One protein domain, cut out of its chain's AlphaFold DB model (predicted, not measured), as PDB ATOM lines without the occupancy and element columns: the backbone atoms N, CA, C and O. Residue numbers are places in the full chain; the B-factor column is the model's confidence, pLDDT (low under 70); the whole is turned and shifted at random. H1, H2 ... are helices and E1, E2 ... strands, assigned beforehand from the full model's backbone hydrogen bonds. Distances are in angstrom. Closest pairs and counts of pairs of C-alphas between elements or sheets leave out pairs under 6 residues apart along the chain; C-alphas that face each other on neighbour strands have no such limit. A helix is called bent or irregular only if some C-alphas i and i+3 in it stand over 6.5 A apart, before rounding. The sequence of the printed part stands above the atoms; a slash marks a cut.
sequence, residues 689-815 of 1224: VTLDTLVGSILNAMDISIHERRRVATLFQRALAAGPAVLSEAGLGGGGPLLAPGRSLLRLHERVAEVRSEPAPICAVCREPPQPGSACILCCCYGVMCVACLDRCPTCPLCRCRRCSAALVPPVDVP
ATOM      1  N   VAL A 689     266.618 263.412 358.747       86.25
ATOM      2  CA  VAL A 689     267.693 262.421 358.763       86.25
ATOM      3  C   VAL A 689     268.646 262.692 357.606       86.25
ATOM      4  O   VAL A 689     268.273 263.328 356.619       86.25
ATOM      5  N   THR A 690     269.882 262.210 357.701       87.44
ATOM      6  CA  THR A 690     270.795 262.249 356.552       87.44
ATOM      7  C   THR A 690     270.302 261.309 355.452       87.44
ATOM      8  O   THR A 690     269.625 260.313 355.731       87.44
ATOM      9  N   LEU A 691     270.678 261.584 354.201       86.88
ATOM     10  CA  LEU A 691     270.372 260.700 353.073       86.88
ATOM     11  C   LEU A 691     270.882 259.265 353.317       86.88
ATOM     12  O   LEU A 691     270.145 258.311 353.083       86.88
ATOM     13  N   ASP A 692     272.072 259.112 353.909       84.62
ATOM     14  CA  ASP A 692     272.630 257.815 354.326       84.62
ATOM     15  C   ASP A 692     271.758 257.089 355.363       84.62
ATOM     16  O   ASP A 692     271.575 255.874 355.291       84.62
ATOM     17  N   THR A 693     271.161 257.824 356.306       84.00
ATOM     18  CA  THR A 693     270.243 257.253 357.306       84.00
ATOM     19  C   THR A 693     268.930 256.800 356.669       84.00
ATOM     20  O   THR A 693     268.372 255.776 357.073       84.00
ATOM     21  N   LEU A 694     268.431 257.519 355.656       85.06
ATOM     22  CA  LEU A 694     267.256 257.091 354.894       85.06
ATOM     23  C   LEU A 694     267.561 255.845 354.053       85.06
ATOM     24  O   LEU A 694     266.803 254.882 354.127       85.06
ATOM     25  N   VAL A 695     268.686 255.821 353.332       87.81
ATOM     26  CA  VAL A 695     269.158 254.642 352.581       87.81
ATOM     27  C   VAL A 695     269.301 253.440 353.515       87.81
ATOM     28  O   VAL A 695     268.746 252.380 353.242       87.81
ATOM     29  N   GLY A 696     269.945 253.616 354.672       83.94
ATOM     30  CA  GLY A 696     270.034 252.585 355.704       83.94
ATOM     31  C   GLY A 696     268.664 252.128 356.216       83.94
ATOM     32  O   GLY A 696     268.464 250.937 356.427       83.94
ATOM     33  N   SER A 697     267.697 253.037 356.363       82.00
ATOM     34  CA  SER A 697     266.331 252.702 356.796       82.00
ATOM     35  C   SER A 697     265.553 251.904 355.745       82.00
ATOM     36  O   SER A 697     264.903 250.926 356.104       82.00
ATOM     37  N   ILE A 698     265.664 252.270 354.462       82.31
ATOM     38  CA  ILE A 698     265.100 251.508 353.336       82.31
ATOM     39  C   ILE A 698     265.707 250.101 353.325       82.31
ATOM     40  O   ILE A 698     264.979 249.118 353.344       82.31
ATOM     41  N   LEU A 699     267.034 249.994 353.392       83.12
ATOM     42  CA  LEU A 699     267.732 248.709 353.384       83.12
ATOM     43  C   LEU A 699     267.413 247.831 354.612       83.12
ATOM     44  O   LEU A 699     267.340 246.610 354.492       83.12
ATOM     45  N   ASN A 700     267.202 248.437 355.786       79.31
ATOM     46  CA  ASN A 700     266.793 247.736 357.007       79.31
ATOM     47  C   ASN A 700     265.345 247.225 356.929       79.31
ATOM     48  O   ASN A 700     265.058 246.150 357.442       79.31
ATOM     49  N   ALA A 701     264.436 247.971 356.291       76.00
ATOM     50  CA  ALA A 701     263.035 247.573 356.125       76.00
ATOM     51  C   ALA A 701     262.842 246.376 355.171       76.00
ATOM     52  O   ALA A 701     261.732 245.864 355.049       76.00
ATOM     53  N   MET A 702     263.911 245.949 354.492       72.88
ATOM     54  CA  MET A 702     263.907 244.899 353.468       72.88
ATOM     55  C   MET A 702     264.805 243.708 353.835       72.88
ATOM     56  O   MET A 702     265.138 242.905 352.971       72.88
ATOM     57  N   ASP A 703     265.197 243.620 355.111       75.81
ATOM     58  CA  ASP A 703     265.926 242.505 355.738       75.81
ATOM     59  C   ASP A 703     267.235 242.078 355.037       75.81
ATOM     60  O   ASP A 703     267.672 240.929 355.070       75.81
ATOM     61  N   ILE A 704     267.904 243.036 354.392       75.12
ATOM     62  CA  ILE A 704     269.162 242.795 353.680       75.12
ATOM     63  C   ILE A 704     270.290 242.512 354.689       75.12
ATOM     64  O   ILE A 704     270.392 243.153 355.743       75.12
ATOM     65  N   SER A 705     271.199 241.586 354.369       78.25
ATOM     66  CA  SER A 705     272.335 241.245 355.242       78.25
ATOM     67  C   SER A 705     273.247 242.457 355.519       78.25
ATOM     68  O   SER A 705     273.393 243.349 354.685       78.25
ATOM     69  N   ILE A 706     273.905 242.523 356.686       75.38
ATOM     70  CA  ILE A 706     274.737 243.689 357.078       75.38
ATOM     71  C   ILE A 706     275.855 243.980 356.055       75.38
ATOM     72  O   ILE A 706     276.167 245.143 355.778       75.38
ATOM     73  N   HIS A 707     276.449 242.938 355.468       73.25
ATOM     74  CA  HIS A 707     277.490 243.076 354.447       73.25
ATOM     75  C   HIS A 707     276.939 243.652 353.138       73.25
ATOM     76  O   HIS A 707     277.549 244.539 352.537       73.25
ATOM     77  N   GLU A 708     275.760 243.198 352.731       76.75
ATOM     78  CA  GLU A 708     275.097 243.648 351.515       76.75
ATOM     79  C   GLU A 708     274.513 245.057 351.669       76.75
ATOM     80  O   GLU A 708     274.659 245.865 350.757       76.75
ATOM     81  N   ARG A 709     274.023 245.436 352.860       81.12
ATOM     82  CA  ARG A 709     273.657 246.829 353.181       81.12
ATOM     83  C   ARG A 709     274.809 247.800 352.922       81.12
ATOM     84  O   ARG A 709     274.609 248.828 352.281       81.12
ATOM     85  N   ARG A 710     276.030 247.467 353.365       80.38
ATOM     86  CA  ARG A 710     277.229 248.293 353.113       80.38
ATOM     87  C   ARG A 710     277.573 248.367 351.622       80.38
ATOM     88  O   ARG A 710     277.916 249.445 351.135       80.38
ATOM     89  N   ARG A 711     277.457 247.249 350.895       83.12
ATOM     90  CA  ARG A 711     277.667 247.193 349.437       83.12
ATOM     91  C   ARG A 711     276.661 248.084 348.701       83.12
ATOM     92  O   ARG A 711     277.079 248.932 347.920       83.12
ATOM     93  N   VAL A 712     275.368 247.943 348.985       80.31
ATOM     94  CA  VAL A 712     274.297 248.696 348.314       80.31
ATOM     95  C   VAL A 712     274.333 250.185 348.673       80.31
ATOM     96  O   VAL A 712     274.200 251.013 347.779       80.31
ATOM     97  N   ALA A 713     274.624 250.557 349.925       82.06
ATOM     98  CA  ALA A 713     274.835 251.963 350.293       82.06
ATOM     99  C   ALA A 713     276.028 252.593 349.540       82.06
ATOM    100  O   ALA A 713     275.939 253.724 349.066       82.06
ATOM    101  N   THR A 714     277.120 251.840 349.357       83.62
ATOM    102  CA  THR A 714     278.290 252.296 348.582       83.62
ATOM    103  C   THR A 714     277.962 252.448 347.092       83.62
ATOM    104  O   THR A 714     278.408 253.400 346.455       83.62
ATOM    105  N   LEU A 715     277.160 251.541 346.528       84.69
ATOM    106  CA  LEU A 715     276.678 251.628 345.145       84.69
ATOM    107  C   LEU A 715     275.726 252.810 344.937       84.69
ATOM    108  O   LEU A 715     275.854 253.510 343.941       84.69
ATOM    109  N   PHE A 716     274.836 253.081 345.894       88.31
ATOM    110  CA  PHE A 716     273.962 254.253 345.866       88.31
ATOM    111  C   PHE A 716     274.760 255.564 345.893       88.31
ATOM    112  O   PHE A 716     274.526 256.435 345.061       88.31
ATOM    113  N   GLN A 717     275.768 255.676 346.767       85.69
ATOM    114  CA  GLN A 717     276.666 256.837 346.787       85.69
ATOM    115  C   GLN A 717     277.459 256.996 345.478       85.69
ATOM    116  O   GLN A 717     277.603 258.109 344.979       85.69
ATOM    117  N   ARG A 718     277.916 255.896 344.860       85.06
ATOM    118  CA  ARG A 718     278.534 255.947 343.522       85.06
ATOM    119  C   ARG A 718     277.547 256.388 342.444       85.06
ATOM    120  O   ARG A 718     277.917 257.193 341.598       85.06
ATOM    121  N   ALA A 719     276.302 255.919 342.487       86.12
ATOM    122  CA  ALA A 719     275.275 256.311 341.528       86.12
ATOM    123  C   ALA A 719     274.929 257.805 341.625       86.12
ATOM    124  O   ALA A 719     274.709 258.452 340.603       86.12
ATOM    125  N   LEU A 720     274.942 258.396 342.826       85.62
ATOM    126  CA  LEU A 720     274.771 259.847 343.002       85.62
ATOM    127  C   LEU A 720     275.871 260.688 342.327       85.62
ATOM    128  O   LEU A 720     275.633 261.865 342.068       85.62
ATOM    129  N   ALA A 721     277.045 260.109 342.049       84.62
ATOM    130  CA  ALA A 721     278.158 260.778 341.372       84.62
ATOM    131  C   ALA A 721     278.280 260.408 339.879       84.62
ATOM    132  O   ALA A 721     278.575 261.271 339.061       84.62
ATOM    133  N   ALA A 722     278.053 259.138 339.524       84.62
ATOM    134  CA  ALA A 722     278.282 258.583 338.182       84.62
ATOM    135  C   ALA A 722     276.991 258.224 337.412       84.62
ATOM    136  O   ALA A 722     277.050 257.638 336.334       84.62
ATOM    137  N   GLY A 723     275.818 258.563 337.953       85.94
ATOM    138  CA  GLY A 723     274.513 258.302 337.342       85.94
ATOM    139  C   GLY A 723     273.882 256.950 337.723       85.94
ATOM    140  O   GLY A 723     274.519 256.090 338.340       85.94
ATOM    141  N   PRO A 724     272.601 256.735 337.366       84.50
ATOM    142  CA  PRO A 724     271.813 255.590 337.832       84.50
ATOM    143  C   PRO A 724     272.271 254.245 337.246       84.50
ATOM    144  O   PRO A 724     271.962 253.201 337.820       84.50
ATOM    145  N   ALA A 725     273.050 254.246 336.156       84.06
ATOM    146  CA  ALA A 725     273.595 253.037 335.525       84.06
ATOM    147  C   ALA A 725     274.353 252.134 336.519       84.06
ATOM    148  O   ALA A 725     274.219 250.913 336.468       84.06
ATOM    149  N   VAL A 726     275.041 252.728 337.503       84.88
ATOM    150  CA  VAL A 726     275.773 252.006 338.562       84.88
ATOM    151  C   VAL A 726     274.855 251.144 339.447       84.88
ATOM    152  O   VAL A 726     275.293 250.125 339.985       84.88
ATOM    153  N   LEU A 727     273.575 251.510 339.604       80.69
ATOM    154  CA  LEU A 727     272.590 250.675 340.308       80.69
ATOM    155  C   LEU A 727     272.160 249.480 339.447       80.69
ATOM    156  O   LEU A 727     272.014 248.371 339.966       80.69
ATOM    157  N   SER A 728     272.003 249.688 338.139       78.88
ATOM    158  CA  SER A 728     271.637 248.644 337.177       78.88
ATOM    159  C   SER A 728     272.743 247.596 337.020       78.88
ATOM    160  O   SER A 728     272.473 246.403 337.160       78.88
ATOM    161  N   GLU A 729     273.996 248.028 336.831       77.06
ATOM    162  CA  GLU A 729     275.182 247.157 336.730       77.06
ATOM    163  C   GLU A 729     275.402 246.290 337.979       77.06
ATOM    164  O   GLU A 729     275.935 245.185 337.900       77.06
ATOM    165  N   ALA A 730     274.957 246.756 339.148       72.56
ATOM    166  CA  ALA A 730     275.060 246.010 340.396       72.56
ATOM    167  C   ALA A 730     274.073 244.831 340.526       72.56
ATOM    168  O   ALA A 730     274.089 244.145 341.551       72.56
ATOM    169  N   GLY A 731     273.205 244.610 339.533       71.75
ATOM    170  CA  GLY A 731     272.175 243.569 339.554       71.75
ATOM    171  C   GLY A 731     270.898 243.955 340.308       71.75
ATOM    172  O   GLY A 731     269.998 243.129 340.426       71.75
ATOM    173  N   LEU A 732     270.767 245.205 340.775       68.00
ATOM    174  CA  LEU A 732     269.562 245.689 341.472       68.00
ATOM    175  C   LEU A 732     268.352 245.875 340.530       68.00
ATOM    176  O   LEU A 732     267.225 246.021 341.000       68.00
ATOM    177  N   GLY A 733     268.581 245.863 339.211       58.25
ATOM    178  CA  GLY A 733     267.535 245.853 338.179       58.25
ATOM    179  C   GLY A 733     267.130 244.456 337.684       58.25
ATOM    180  O   GLY A 733     266.131 244.338 336.978       58.25
ATOM    181  N   GLY A 734     267.876 243.403 338.038       54.66
ATOM    182  CA  GLY A 734     267.560 242.020 337.664       54.66
ATOM    183  C   GLY A 734     266.456 241.423 338.544       54.66
ATOM    184  O   GLY A 734     266.325 241.788 339.711       54.66
ATOM    185  N   GLY A 735     265.665 240.492 337.998       56.56
ATOM    186  CA  GLY A 735     264.450 239.927 338.614       56.56
ATOM    187  C   GLY A 735     264.643 239.002 339.829       56.56
ATOM    188  O   GLY A 735     264.015 237.952 339.891       56.56
ATOM    189  N   GLY A 736     265.505 239.364 340.781       70.25
ATOM    190  CA  GLY A 736     265.728 238.645 342.040       70.25
ATOM    191  C   GLY A 736     265.154 239.367 343.274       70.25
ATOM    192  O   GLY A 736     264.505 240.408 343.143       70.25
ATOM    193  N   PRO A 737     265.443 238.885 344.501       60.28
ATOM    194  CA  PRO A 737     264.959 239.495 345.751       60.28
ATOM    195  C   PRO A 737     265.418 240.953 345.965       60.28
ATOM    196  O   PRO A 737     264.826 241.681 346.760       60.28
ATOM    197  N   LEU A 738     266.429 241.413 345.219       66.00
ATOM    198  CA  LEU A 738     266.916 242.795 345.232       66.00
ATOM    199  C   LEU A 738     266.112 243.767 344.342       66.00
ATOM    200  O   LEU A 738     266.365 244.970 344.399       66.00
ATOM    201  N   LEU A 739     265.109 243.297 343.587       74.75
ATOM    202  CA  LEU A 739     264.311 244.130 342.674       74.75
ATOM    203  C   LEU A 739     263.516 245.233 343.398       74.75
ATOM    204  O   LEU A 739     263.453 246.375 342.939       74.75
ATOM    205  N   ALA A 740     262.893 244.912 344.535       70.94
ATOM    206  CA  ALA A 740     262.125 245.891 345.305       70.94
ATOM    207  C   ALA A 740     263.029 246.933 346.012       70.94
ATOM    208  O   ALA A 740     262.751 248.127 345.857       70.94
ATOM    209  N   PRO A 741     264.143 246.551 346.684       74.25
ATOM    210  CA  PRO A 741     265.146 247.509 347.159       74.25
ATOM    211  C   PRO A 741     265.715 248.379 346.036       74.25
ATOM    212  O   PRO A 741     265.808 249.596 346.189       74.25
ATOM    213  N   GLY A 742     266.036 247.769 344.889       80.12
ATOM    214  CA  GLY A 742     266.529 248.455 343.699       80.12
ATOM    215  C   GLY A 742     265.581 249.556 343.235       80.12
ATOM    216  O   GLY A 742     266.009 250.693 343.076       80.12
ATOM    217  N   ARG A 743     264.277 249.271 343.125       84.00
ATOM    218  CA  ARG A 743     263.252 250.264 342.748       84.00
ATOM    219  C   ARG A 743     263.106 251.407 343.759       84.00
ATOM    220  O   ARG A 743     262.953 252.554 343.346       84.00
ATOM    221  N   SER A 744     263.151 251.130 345.063       85.00
ATOM    222  CA  SER A 744     263.082 252.182 346.094       85.00
ATOM    223  C   SER A 744     264.328 253.070 346.121       85.00
ATOM    224  O   SER A 744     264.215 254.274 346.342       85.00
ATOM    225  N   LEU A 745     265.506 252.503 345.854       86.50
ATOM    226  CA  LEU A 745     266.750 253.262 345.740       86.50
ATOM    227  C   LEU A 745     266.841 254.033 344.423       86.50
ATOM    228  O   LEU A 745     267.270 255.179 344.448       86.50
ATOM    229  N   LEU A 746     266.387 253.465 343.303       88.06
ATOM    230  CA  LEU A 746     266.314 254.163 342.017       88.06
ATOM    231  C   LEU A 746     265.431 255.414 342.138       88.06
ATOM    232  O   LEU A 746     265.895 256.507 341.848       88.06
ATOM    233  N   ARG A 747     264.226 255.284 342.710       89.38
ATOM    234  CA  ARG A 747     263.333 256.430 342.975       89.38
ATOM    235  C   ARG A 747     263.942 257.470 343.910       89.38
ATOM    236  O   ARG A 747     263.699 258.662 343.741       89.38
ATOM    237  N   LEU A 748     264.722 257.047 344.910       92.12
ATOM    238  CA  LEU A 748     265.435 257.986 345.777       92.12
ATOM    239  C   LEU A 748     266.553 258.714 345.020       92.12
ATOM    240  O   LEU A 748     266.733 259.909 345.223       92.12
ATOM    241  N   HIS A 749     267.284 258.007 344.154       92.50
ATOM    242  CA  HIS A 749     268.339 258.565 343.307       92.50
ATOM    243  C   HIS A 749     267.770 259.581 342.313       92.50
ATOM    244  O   HIS A 749     268.201 260.731 342.332       92.50
ATOM    245  N   GLU A 750     266.747 259.195 341.546       91.75
ATOM    246  CA  GLU A 750     266.015 260.052 340.602       91.75
ATOM    247  C   GLU A 750     265.551 261.341 341.286       91.75
ATOM    248  O   GLU A 750     265.804 262.439 340.795       91.75
ATOM    249  N   ARG A 751     264.948 261.227 342.476       92.62
ATOM    250  CA  ARG A 751     264.446 262.389 343.214       92.62
ATOM    251  C   ARG A 751     265.557 263.263 343.809       92.62
ATOM    252  O   ARG A 751     265.375 264.471 343.913       92.62
ATOM    253  N   VAL A 752     266.703 262.693 344.192       92.56
ATOM    254  CA  VAL A 752     267.887 263.477 344.602       92.56
ATOM    255  C   VAL A 752     268.511 264.192 343.402       92.56
ATOM    256  O   VAL A 752     268.943 265.332 343.553       92.56
ATOM    257  N   ALA A 753     268.537 263.560 342.227       90.00
ATOM    258  CA  ALA A 753     269.004 264.179 340.991       90.00
ATOM    259  C   ALA A 753     268.088 265.339 340.569       90.00
ATOM    260  O   ALA A 753     268.585 266.429 340.317       90.00
ATOM    261  N   GLU A 754     266.767 265.149 340.611       89.88
ATOM    262  CA  GLU A 754     265.767 266.195 340.350       89.88
ATOM    263  C   GLU A 754     265.907 267.377 341.324       89.88
ATOM    264  O   GLU A 754     265.937 268.526 340.903       89.88
ATOM    265  N   VAL A 755     266.089 267.122 342.629       90.31
ATOM    266  CA  VAL A 755     266.349 268.179 343.632       90.31
ATOM    267  C   VAL A 755     267.654 268.952 343.370       90.31
ATOM    268  O   VAL A 755     267.798 270.075 343.846       90.31
ATOM    269  N   ARG A 756     268.599 268.367 342.626       88.69
ATOM    270  CA  ARG A 756     269.898 268.966 342.282       88.69
ATOM    271  C   ARG A 756     269.959 269.576 340.881       88.69
ATOM    272  O   ARG A 756     270.922 270.281 340.601       88.69
ATOM    273  N   SER A 757     268.989 269.304 340.013       85.69
ATOM    274  CA  SER A 757     268.886 269.927 338.692       85.69
ATOM    275  C   SER A 757     268.213 271.293 338.773       85.69
ATOM    276  O   SER A 757     267.297 271.486 339.571       85.69
ATOM    277  N   GLU A 758     268.612 272.214 337.900       80.75
ATOM    278  CA  GLU A 758     267.880 273.459 337.672       80.75
ATOM    279  C   GLU A 758     266.911 273.291 336.484       80.75
ATOM    280  O   GLU A 758     267.323 272.763 335.448       80.75
ATOM    281  N   PRO A 759     265.638 273.724 336.595       84.00
ATOM    282  CA  PRO A 759     264.999 274.307 337.777       84.00
ATOM    283  C   PRO A 759     264.668 273.258 338.853       84.00
ATOM    284  O   PRO A 759     264.159 272.176 338.559       84.00
ATOM    285  N   ALA A 760     264.902 273.609 340.121       81.56
ATOM    286  CA  ALA A 760     264.664 272.704 341.242       81.56
ATOM    287  C   ALA A 760     263.157 272.435 341.477       81.56
ATOM    288  O   ALA A 760     262.332 273.349 341.363       81.56
ATOM    289  N   PRO A 761     262.768 271.206 341.871       89.94
ATOM    290  CA  PRO A 761     261.387 270.818 342.112       89.94
ATOM    291  C   PRO A 761     260.753 271.607 343.255       89.94
ATOM    292  O   PRO A 761     261.253 271.665 344.381       89.94
ATOM    293  N   ILE A 762     259.579 272.151 342.958       93.50
ATOM    294  CA  ILE A 762     258.782 272.986 343.850       93.50
ATOM    295  C   ILE A 762     258.355 272.225 345.122       93.50
ATOM    296  O   ILE A 762     257.887 271.084 345.069       93.50
ATOM    297  N   CYS A 763     258.447 272.884 346.281       94.50
ATOM    298  CA  CYS A 763     257.958 272.362 347.552       94.50
ATOM    299  C   CYS A 763     256.447 272.091 347.499       94.50
ATOM    300  O   CYS A 763     255.639 272.980 347.227       94.50
ATOM    301  N   ALA A 764     256.050 270.874 347.881       90.12
ATOM    302  CA  ALA A 764     254.657 270.425 347.859       90.12
ATOM    303  C   ALA A 764     253.679 271.222 348.758       90.12
ATOM    304  O   ALA A 764     252.473 270.996 348.668       90.12
ATOM    305  N   VAL A 765     254.174 272.112 349.631       93.88
ATOM    306  CA  VAL A 765     253.361 272.899 350.579       93.88
ATOM    307  C   VAL A 765     253.371 274.389 350.243       93.88
ATOM    308  O   VAL A 765     252.314 274.908 349.901       93.88
ATOM    309  N   CYS A 766     254.519 275.079 350.302       94.69
ATOM    310  CA  CYS A 766     254.572 276.522 350.006       94.69
ATOM    311  C   CYS A 766     254.532 276.862 348.509       94.69
ATOM    312  O   CYS A 766     254.337 278.019 348.172       94.69
ATOM    313  N   ARG A 767     254.679 275.872 347.616       93.94
ATOM    314  CA  ARG A 767     254.741 276.057 346.153       93.94
ATOM    315  C   ARG A 767     255.923 276.901 345.648       93.94
ATOM    316  O   ARG A 767     255.946 277.276 344.482       93.94
ATOM    317  N   GLU A 768     256.955 277.061 346.468       92.56
ATOM    318  CA  GLU A 768     258.237 277.678 346.106       92.56
ATOM    319  C   GLU A 768     259.333 276.606 345.937       92.56
ATOM    320  O   GLU A 768     259.263 275.557 346.592       92.56
ATOM    321  N   PRO A 769     260.360 276.820 345.094       91.19
ATOM    322  CA  PRO A 769     261.538 275.956 345.075       91.19
ATOM    323  C   PRO A 769     262.270 276.030 346.432       91.19
ATOM    324  O   PRO A 769     262.493 277.126 346.949       91.19
ATOM    325  N   PRO A 770     262.643 274.895 347.051       90.06
ATOM    326  CA  PRO A 770     263.395 274.910 348.301       90.06
ATOM    327  C   PRO A 770     264.794 275.498 348.069       90.06
ATOM    328  O   PRO A 770     265.468 275.132 347.109       90.06
ATOM    329  N   GLN A 771     265.267 276.361 348.974       87.75
ATOM    330  CA  GLN A 771     266.635 276.883 348.900       87.75
ATOM    331  C   GLN A 771     267.676 275.745 348.966       87.75
ATOM    332  O   GLN A 771     267.417 274.738 349.643       87.75
ATOM    333  N   PRO A 772     268.856 275.893 348.329       80.25
ATOM    334  CA  PRO A 772     269.929 274.902 348.373       80.25
ATOM    335  C   PRO A 772     270.242 274.437 349.802       80.25
ATOM    336  O   PRO A 772     270.367 275.240 350.722       80.25
ATOM    337  N   GLY A 773     270.317 273.121 350.013       83.19
ATOM    338  CA  GLY A 773     270.538 272.525 351.337       83.19
ATOM    339  C   GLY A 773     269.343 272.563 352.305       83.19
ATOM    340  O   GLY A 773     269.420 271.936 353.356       83.19
ATOM    341  N   SER A 774     268.223 273.214 351.959       89.12
ATOM    342  CA  SER A 774     266.958 273.165 352.724       89.12
ATOM    343  C   SER A 774     265.946 272.145 352.178       89.12
ATOM    344  O   SER A 774     264.861 271.975 352.741       89.12
ATOM    345  N   ALA A 775     266.277 271.482 351.068       92.44
ATOM    346  CA  ALA A 775     265.417 270.514 350.403       92.44
ATOM    347  C   ALA A 775     265.416 269.156 351.125       92.44
ATOM    348  O   ALA A 775     266.459 268.567 351.409       92.44
ATOM    349  N   CYS A 776     264.220 268.634 351.372       93.69
ATOM    350  CA  CYS A 776     263.959 267.371 352.048       93.69
ATOM    351  C   CYS A 776     263.132 266.440 351.154       93.69
ATOM    352  O   CYS A 776     262.100 266.851 350.623       93.69
ATOM    353  N   ILE A 777     263.527 265.167 351.061       94.69
ATOM    354  CA  ILE A 777     262.766 264.113 350.370       94.69
ATOM    355  C   ILE A 777     262.058 263.228 351.400       94.69
ATOM    356  O   ILE A 777     262.682 262.644 352.288       94.69
ATOM    357  N   LEU A 778     260.735 263.116 351.282       92.12
ATOM    358  CA  LEU A 778     259.880 262.336 352.178       92.12
ATOM    359  C   LEU A 778     259.950 260.830 351.883       92.12
ATOM    360  O   LEU A 778     259.632 260.400 350.777       92.12
ATOM    361  N   CYS A 779     260.241 260.008 352.892       88.12
ATOM    362  CA  CYS A 779     260.388 258.555 352.739       88.12
ATOM    363  C   CYS A 779     259.149 257.834 352.169       88.12
ATOM    364  O   CYS A 779     259.305 256.873 351.422       88.12
ATOM    365  N   CYS A 780     257.921 258.242 352.522       86.88
ATOM    366  CA  CYS A 780     256.719 257.483 352.129       86.88
ATOM    367  C   CYS A 780     256.340 257.623 350.646       86.88
ATOM    368  O   CYS A 780     255.613 256.785 350.126       86.88
ATOM    369  N   CYS A 781     256.743 258.718 349.997       89.81
ATOM    370  CA  CYS A 781     256.202 259.117 348.695       89.81
ATOM    371  C   CYS A 781     257.203 259.859 347.805       89.81
ATOM    372  O   CYS A 781     256.812 260.352 346.755       89.81
ATOM    373  N   TYR A 782     258.459 259.994 348.242       92.00
ATOM    374  CA  TYR A 782     259.524 260.723 347.549       92.00
ATOM    375  C   TYR A 782     259.156 262.189 347.226       92.00
ATOM    376  O   TYR A 782     259.687 262.805 346.312       92.00
ATOM    377  N   GLY A 783     258.246 262.782 348.006       93.50
ATOM    378  CA  GLY A 783     257.839 264.181 347.849       93.50
ATOM    379  C   GLY A 783     258.926 265.151 348.301       93.50
ATOM    380  O   GLY A 783     259.587 264.888 349.306       93.50
ATOM    381  N   VAL A 784     259.070 266.276 347.599       94.19
ATOM    382  CA  VAL A 784     260.021 267.344 347.949       94.19
ATOM    383  C   VAL A 784     259.343 268.389 348.837       94.19
ATOM    384  O   VAL A 784     258.239 268.863 348.554       94.19
ATOM    385  N   MET A 785     260.007 268.755 349.932       95.00
ATOM    386  CA  MET A 785     259.599 269.820 350.850       95.00
ATOM    387  C   MET A 785     260.803 270.660 351.279       95.00
ATOM    388  O   MET A 785     261.898 270.122 351.386       95.00
ATOM    389  N   CYS A 786     260.613 271.939 351.606       94.81
ATOM    390  CA  CYS A 786     261.605 272.676 352.394       94.81
ATOM    391  C   CYS A 786     261.503 272.296 353.887       94.81
ATOM    392  O   CYS A 786     260.423 271.927 354.366       94.81
ATOM    393  N   VAL A 787     262.608 272.407 354.639       92.12
ATOM    394  CA  VAL A 787     262.643 272.164 356.101       92.12
ATOM    395  C   VAL A 787     261.563 272.972 356.838       92.12
ATOM    396  O   VAL A 787     260.805 272.407 357.623       92.12
ATOM    397  N   ALA A 788     261.390 274.256 356.509       91.19
ATOM    398  CA  ALA A 788     260.405 275.123 357.162       91.19
ATOM    399  C   ALA A 788     258.947 274.629 357.020       91.19
ATOM    400  O   ALA A 788     258.153 274.744 357.956       91.19
ATOM    401  N   CYS A 789     258.576 274.043 355.875       93.19
ATOM    402  CA  CYS A 789     257.270 273.400 355.713       93.19
ATOM    403  C   CYS A 789     257.207 272.020 356.381       93.19
ATOM    404  O   CYS A 789     256.126 271.599 356.792       93.19
ATOM    405  N   LEU A 790     258.329 271.305 356.496       89.25
ATOM    406  CA  LEU A 790     258.384 270.003 357.164       89.25
ATOM    407  C   LEU A 790     258.041 270.135 358.653       89.25
ATOM    408  O   LEU A 790     257.217 269.364 359.147       89.25
ATOM    409  N   ASP A 791     258.608 271.137 359.327       86.44
ATOM    410  CA  ASP A 791     258.378 271.406 360.753       86.44
ATOM    411  C   ASP A 791     256.938 271.845 361.053       86.44
ATOM    412  O   ASP A 791     256.388 271.530 362.110       86.44
ATOM    413  N   ARG A 792     256.285 272.522 360.097       87.81
ATOM    414  CA  ARG A 792     254.882 272.961 360.204       87.81
ATOM    415  C   ARG A 792     253.862 271.855 359.905       87.81
ATOM    416  O   ARG A 792     252.683 272.025 360.208       87.81
ATOM    417  N   CYS A 793     254.270 270.725 359.323       81.56
ATOM    418  CA  CYS A 793     253.359 269.641 358.951       81.56
ATOM    419  C   CYS A 793     253.500 268.419 359.889       81.56
ATOM    420  O   CYS A 793     254.494 267.694 359.799       81.56
ATOM    421  N   PRO A 794     252.487 268.057 360.701       78.12
ATOM    422  CA  PRO A 794     252.551 266.845 361.530       78.12
ATOM    423  C   PRO A 794     252.460 265.540 360.712       78.12
ATOM    424  O   PRO A 794     253.043 264.528 361.089       78.12
ATOM    425  N   THR A 795     251.779 265.554 359.563       84.44
ATOM    426  CA  THR A 795     251.597 264.411 358.645       84.44
ATOM    427  C   THR A 795     252.139 264.730 357.258       84.44
ATOM    428  O   THR A 795     252.113 265.884 356.828       84.44
ATOM    429  N   CYS A 796     252.655 263.728 356.533       86.06
ATOM    430  CA  CYS A 796     253.107 263.938 355.153       86.06
ATOM    431  C   CYS A 796     251.980 264.577 354.311       86.06
ATOM    432  O   CYS A 796     250.906 263.981 354.236       86.06
ATOM    433  N   PRO A 797     252.195 265.736 353.660       83.69
ATOM    434  CA  PRO A 797     251.125 266.431 352.941       83.69
ATOM    435  C   PRO A 797     250.599 265.632 351.740       83.69
ATOM    436  O   PRO A 797     249.420 265.728 351.420       83.69
ATOM    437  N   LEU A 798     251.445 264.800 351.120       85.44
ATOM    438  CA  LEU A 798     251.081 263.975 349.964       85.44
ATOM    439  C   LEU A 798     250.433 262.641 350.380       85.44
ATOM    440  O   LEU A 798     249.309 262.348 349.994       85.44
ATOM    441  N   CYS A 799     251.124 261.834 351.196       86.75
ATOM    442  CA  CYS A 799     250.704 260.464 351.543       86.75
ATOM    443  C   CYS A 799     249.929 260.348 352.875       86.75
ATOM    444  O   CYS A 799     249.577 259.247 353.285       86.75
ATOM    445  N   ARG A 800     249.753 261.449 353.622       83.31
ATOM    446  CA  ARG A 800     249.156 261.527 354.978       83.31
ATOM    447  C   ARG A 800     249.811 260.675 356.084       83.31
ATOM    448  O   ARG A 800     249.372 260.733 357.231       83.31
ATOM    449  N   CYS A 801     250.903 259.955 355.807       82.38
ATOM    450  CA  CYS A 801     251.614 259.142 356.802       82.38
ATOM    451  C   CYS A 801     252.111 259.971 358.005       82.38
ATOM    452  O   CYS A 801     252.793 260.989 357.841       82.38
ATOM    453  N   ARG A 802     251.800 259.485 359.218       74.81
ATOM    454  CA  ARG A 802     252.175 260.068 360.525       74.81
ATOM    455  C   ARG A 802     253.626 259.794 360.950       74.81
ATOM    456  O   ARG A 802     254.132 260.477 361.829       74.81
ATOM    457  N   ARG A 803     254.294 258.793 360.361       77.06
ATOM    458  CA  ARG A 803     255.664 258.359 360.724       77.06
ATOM    459  C   ARG A 803     256.688 258.577 359.601       77.06
ATOM    460  O   ARG A 803     257.724 257.920 359.567       77.06
ATOM    461  N   CYS A 804     256.404 259.477 358.661       78.50
ATOM    462  CA  CYS A 804     257.297 259.740 357.537       78.50
ATOM    463  C   CYS A 804     258.587 260.440 358.000       78.50
ATOM    464  O   CYS A 804     258.541 261.597 358.417       78.50
ATOM    465  N   SER A 805     259.734 259.774 357.870       86.44
ATOM    466  CA  SER A 805     261.048 260.424 357.907       86.44
ATOM    467  C   SER A 805     261.273 261.261 356.643       86.44
ATOM    468  O   SER A 805     260.629 261.039 355.610       86.44
ATOM    469  N   ALA A 806     262.179 262.233 356.728       89.50
ATOM    470  CA  ALA A 806     262.585 263.060 355.598       89.50
ATOM    471  C   ALA A 806     264.113 263.109 355.520       89.50
ATOM    472  O   ALA A 806     264.762 263.435 356.515       89.50
ATOM    473  N   ALA A 807     264.682 262.773 354.361       92.38
ATOM    474  CA  ALA A 807     266.109 262.923 354.113       92.38
ATOM    475  C   ALA A 807     266.421 264.349 353.678       92.38
ATOM    476  O   ALA A 807     265.857 264.811 352.687       92.38
ATOM    477  N   LEU A 808     267.344 265.007 354.376       92.50
ATOM    478  CA  LEU A 808     267.934 266.254 353.905       92.50
ATOM    479  C   LEU A 808     268.811 265.961 352.679       92.50
ATOM    480  O   LEU A 808     269.658 265.062 352.727       92.50
ATOM    481  N   VAL A 809     268.607 266.704 351.592       89.81
ATOM    482  CA  VAL A 809     269.436 266.619 350.386       89.81
ATOM    483  C   VAL A 809     270.580 267.626 350.518       89.81
ATOM    484  O   VAL A 809     270.319 268.831 350.521       89.81
ATOM    485  N   PRO A 810     271.844 267.178 350.643       82.56
ATOM    486  CA  PRO A 810     272.966 268.099 350.746       82.56
ATOM    487  C   PRO A 810     273.170 268.846 349.417       82.56
ATOM    488  O   PRO A 810     272.987 268.237 348.347       82.56
ATOM    489  N   PRO A 811     273.569 270.133 349.471       79.06
ATOM    490  CA  PRO A 811     273.855 270.929 348.280       79.06
ATOM    491  C   PRO A 811     274.980 270.295 347.451       79.06
ATOM    492  O   PRO A 811     275.711 269.421 347.928       79.06
ATOM    493  N   VAL A 812     275.079 270.700 346.183       66.06
ATOM    494  CA  VAL A 812     275.901 270.026 345.162       66.06
ATOM    495  C   VAL A 812     277.388 269.972 345.543       66.06
ATOM    496  O   VAL A 812     278.032 268.956 345.285       66.06
ATOM    497  N   ASP A 813     277.897 270.995 346.232       61.19
ATOM    498  CA  ASP A 813     279.328 271.164 346.517       61.19
ATOM    499  C   ASP A 813     279.783 270.679 347.907       61.19
ATOM    500  O   ASP A 813     280.946 270.850 348.264       61.19
ATOM    501  N   VAL A 814     278.909 270.045 348.701       52.47
ATOM    502  CA  VAL A 814     279.293 269.451 349.998       52.47
ATOM    503  C   VAL A 814     279.521 267.941 349.833       52.47
ATOM    504  O   VAL A 814     278.551 267.197 349.639       52.47
ATOM    505  N   PRO A 815     280.771 267.441 349.943       52.41
ATOM    506  CA  PRO A 815     281.042 266.008 349.935       52.41
ATOM    507  C   PRO A 815     280.302 265.320 351.083       52.41
ATOM    508  O   PRO A 815     280.317 265.805 352.216       52.41
TER     509      PRO A 815
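This is residues 689 to 815 of the 1224 residues of the protein "RING-type domain-containing protein" of Emiliania huxleyi (UniProt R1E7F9). A lobe of four helices, with H1, H2 and H4 as a bundle and H3 packed on H2 and H4, stands beside a smaller lobe of a three-stranded sheet, H5 and long loops. H4 reaches over one face of the sheet, and short H5 is over the opposite face. The printed part has 127 residues, mostly helix by class, with five named helices and three named strands in the order H1 H2 H3 H4 E1 E2 H5 E3; the antiparallel sheet runs E2 E1 E3. It is compact, with a radius of gyration of the C-alphas of 14.5 A and spans of 40 by 31 by 23 A.

Inner strand E1, residues 775 to 778, forms a hairpin with E2, residues 784 to 786; N 776 and O 785 are 2.8 A apart, within hydrogen-bond range. E3, residues 806 to 808, is antiparallel to E1, with N 777 and O 807 2.9 A apart. H4, residues 739 to 756, lies over E1 at a height over the sheet of 10.9 A; the closest C-alphas are those of Val 755 and Ala 775, 7.2 A. H5, residues 787 to 792, stands up from the opposite face. E2, H5 and E3 make a split strand-helix-strand unit, two strands running the same way with E1 between them; its crossover is right-handed. H1, residues 691 to 700, touches H4 residues 741 to 745 alone, at a shallow tilt of 12 degrees, opposite ways; the closest C-alphas are those of Leu 699 and Pro 741, 6.8 A. H2, residues 706 to 722, touches H4 at a tilt of 35.1 degrees, only just steep; the closest C-alphas are those of Leu 720 and His 749, 6.6 A. H3, residues 725 to 732, forms helical hairpins with H2 and with H4; it is irregular, with C-alphas 729 and 732 7.5 A apart. Every O i to N i+4 pair is within hydrogen-bond range in H1 and H4, against 12 of 13 in H2, 2 of 4 in H3 and 1 of 2 in H5.

H4 measures 25.5 A, H2 24.3 A and H1 14.0 A from first to last C-alpha. H1 begins at C-alpha 691 (270.372, 260.700, 353.073), and E3 ends at C-alpha 808 (267.934, 266.254, 353.905).

The C-alphas of His 707 and Arg 767 are the two farthest apart, 40.9 A. The printed part has no cut. The links H4 to E1 and H5 to E3 are long. The model's pLDDT is under 70 at residues 732 to 735, 737 to 738 and 812 to 815.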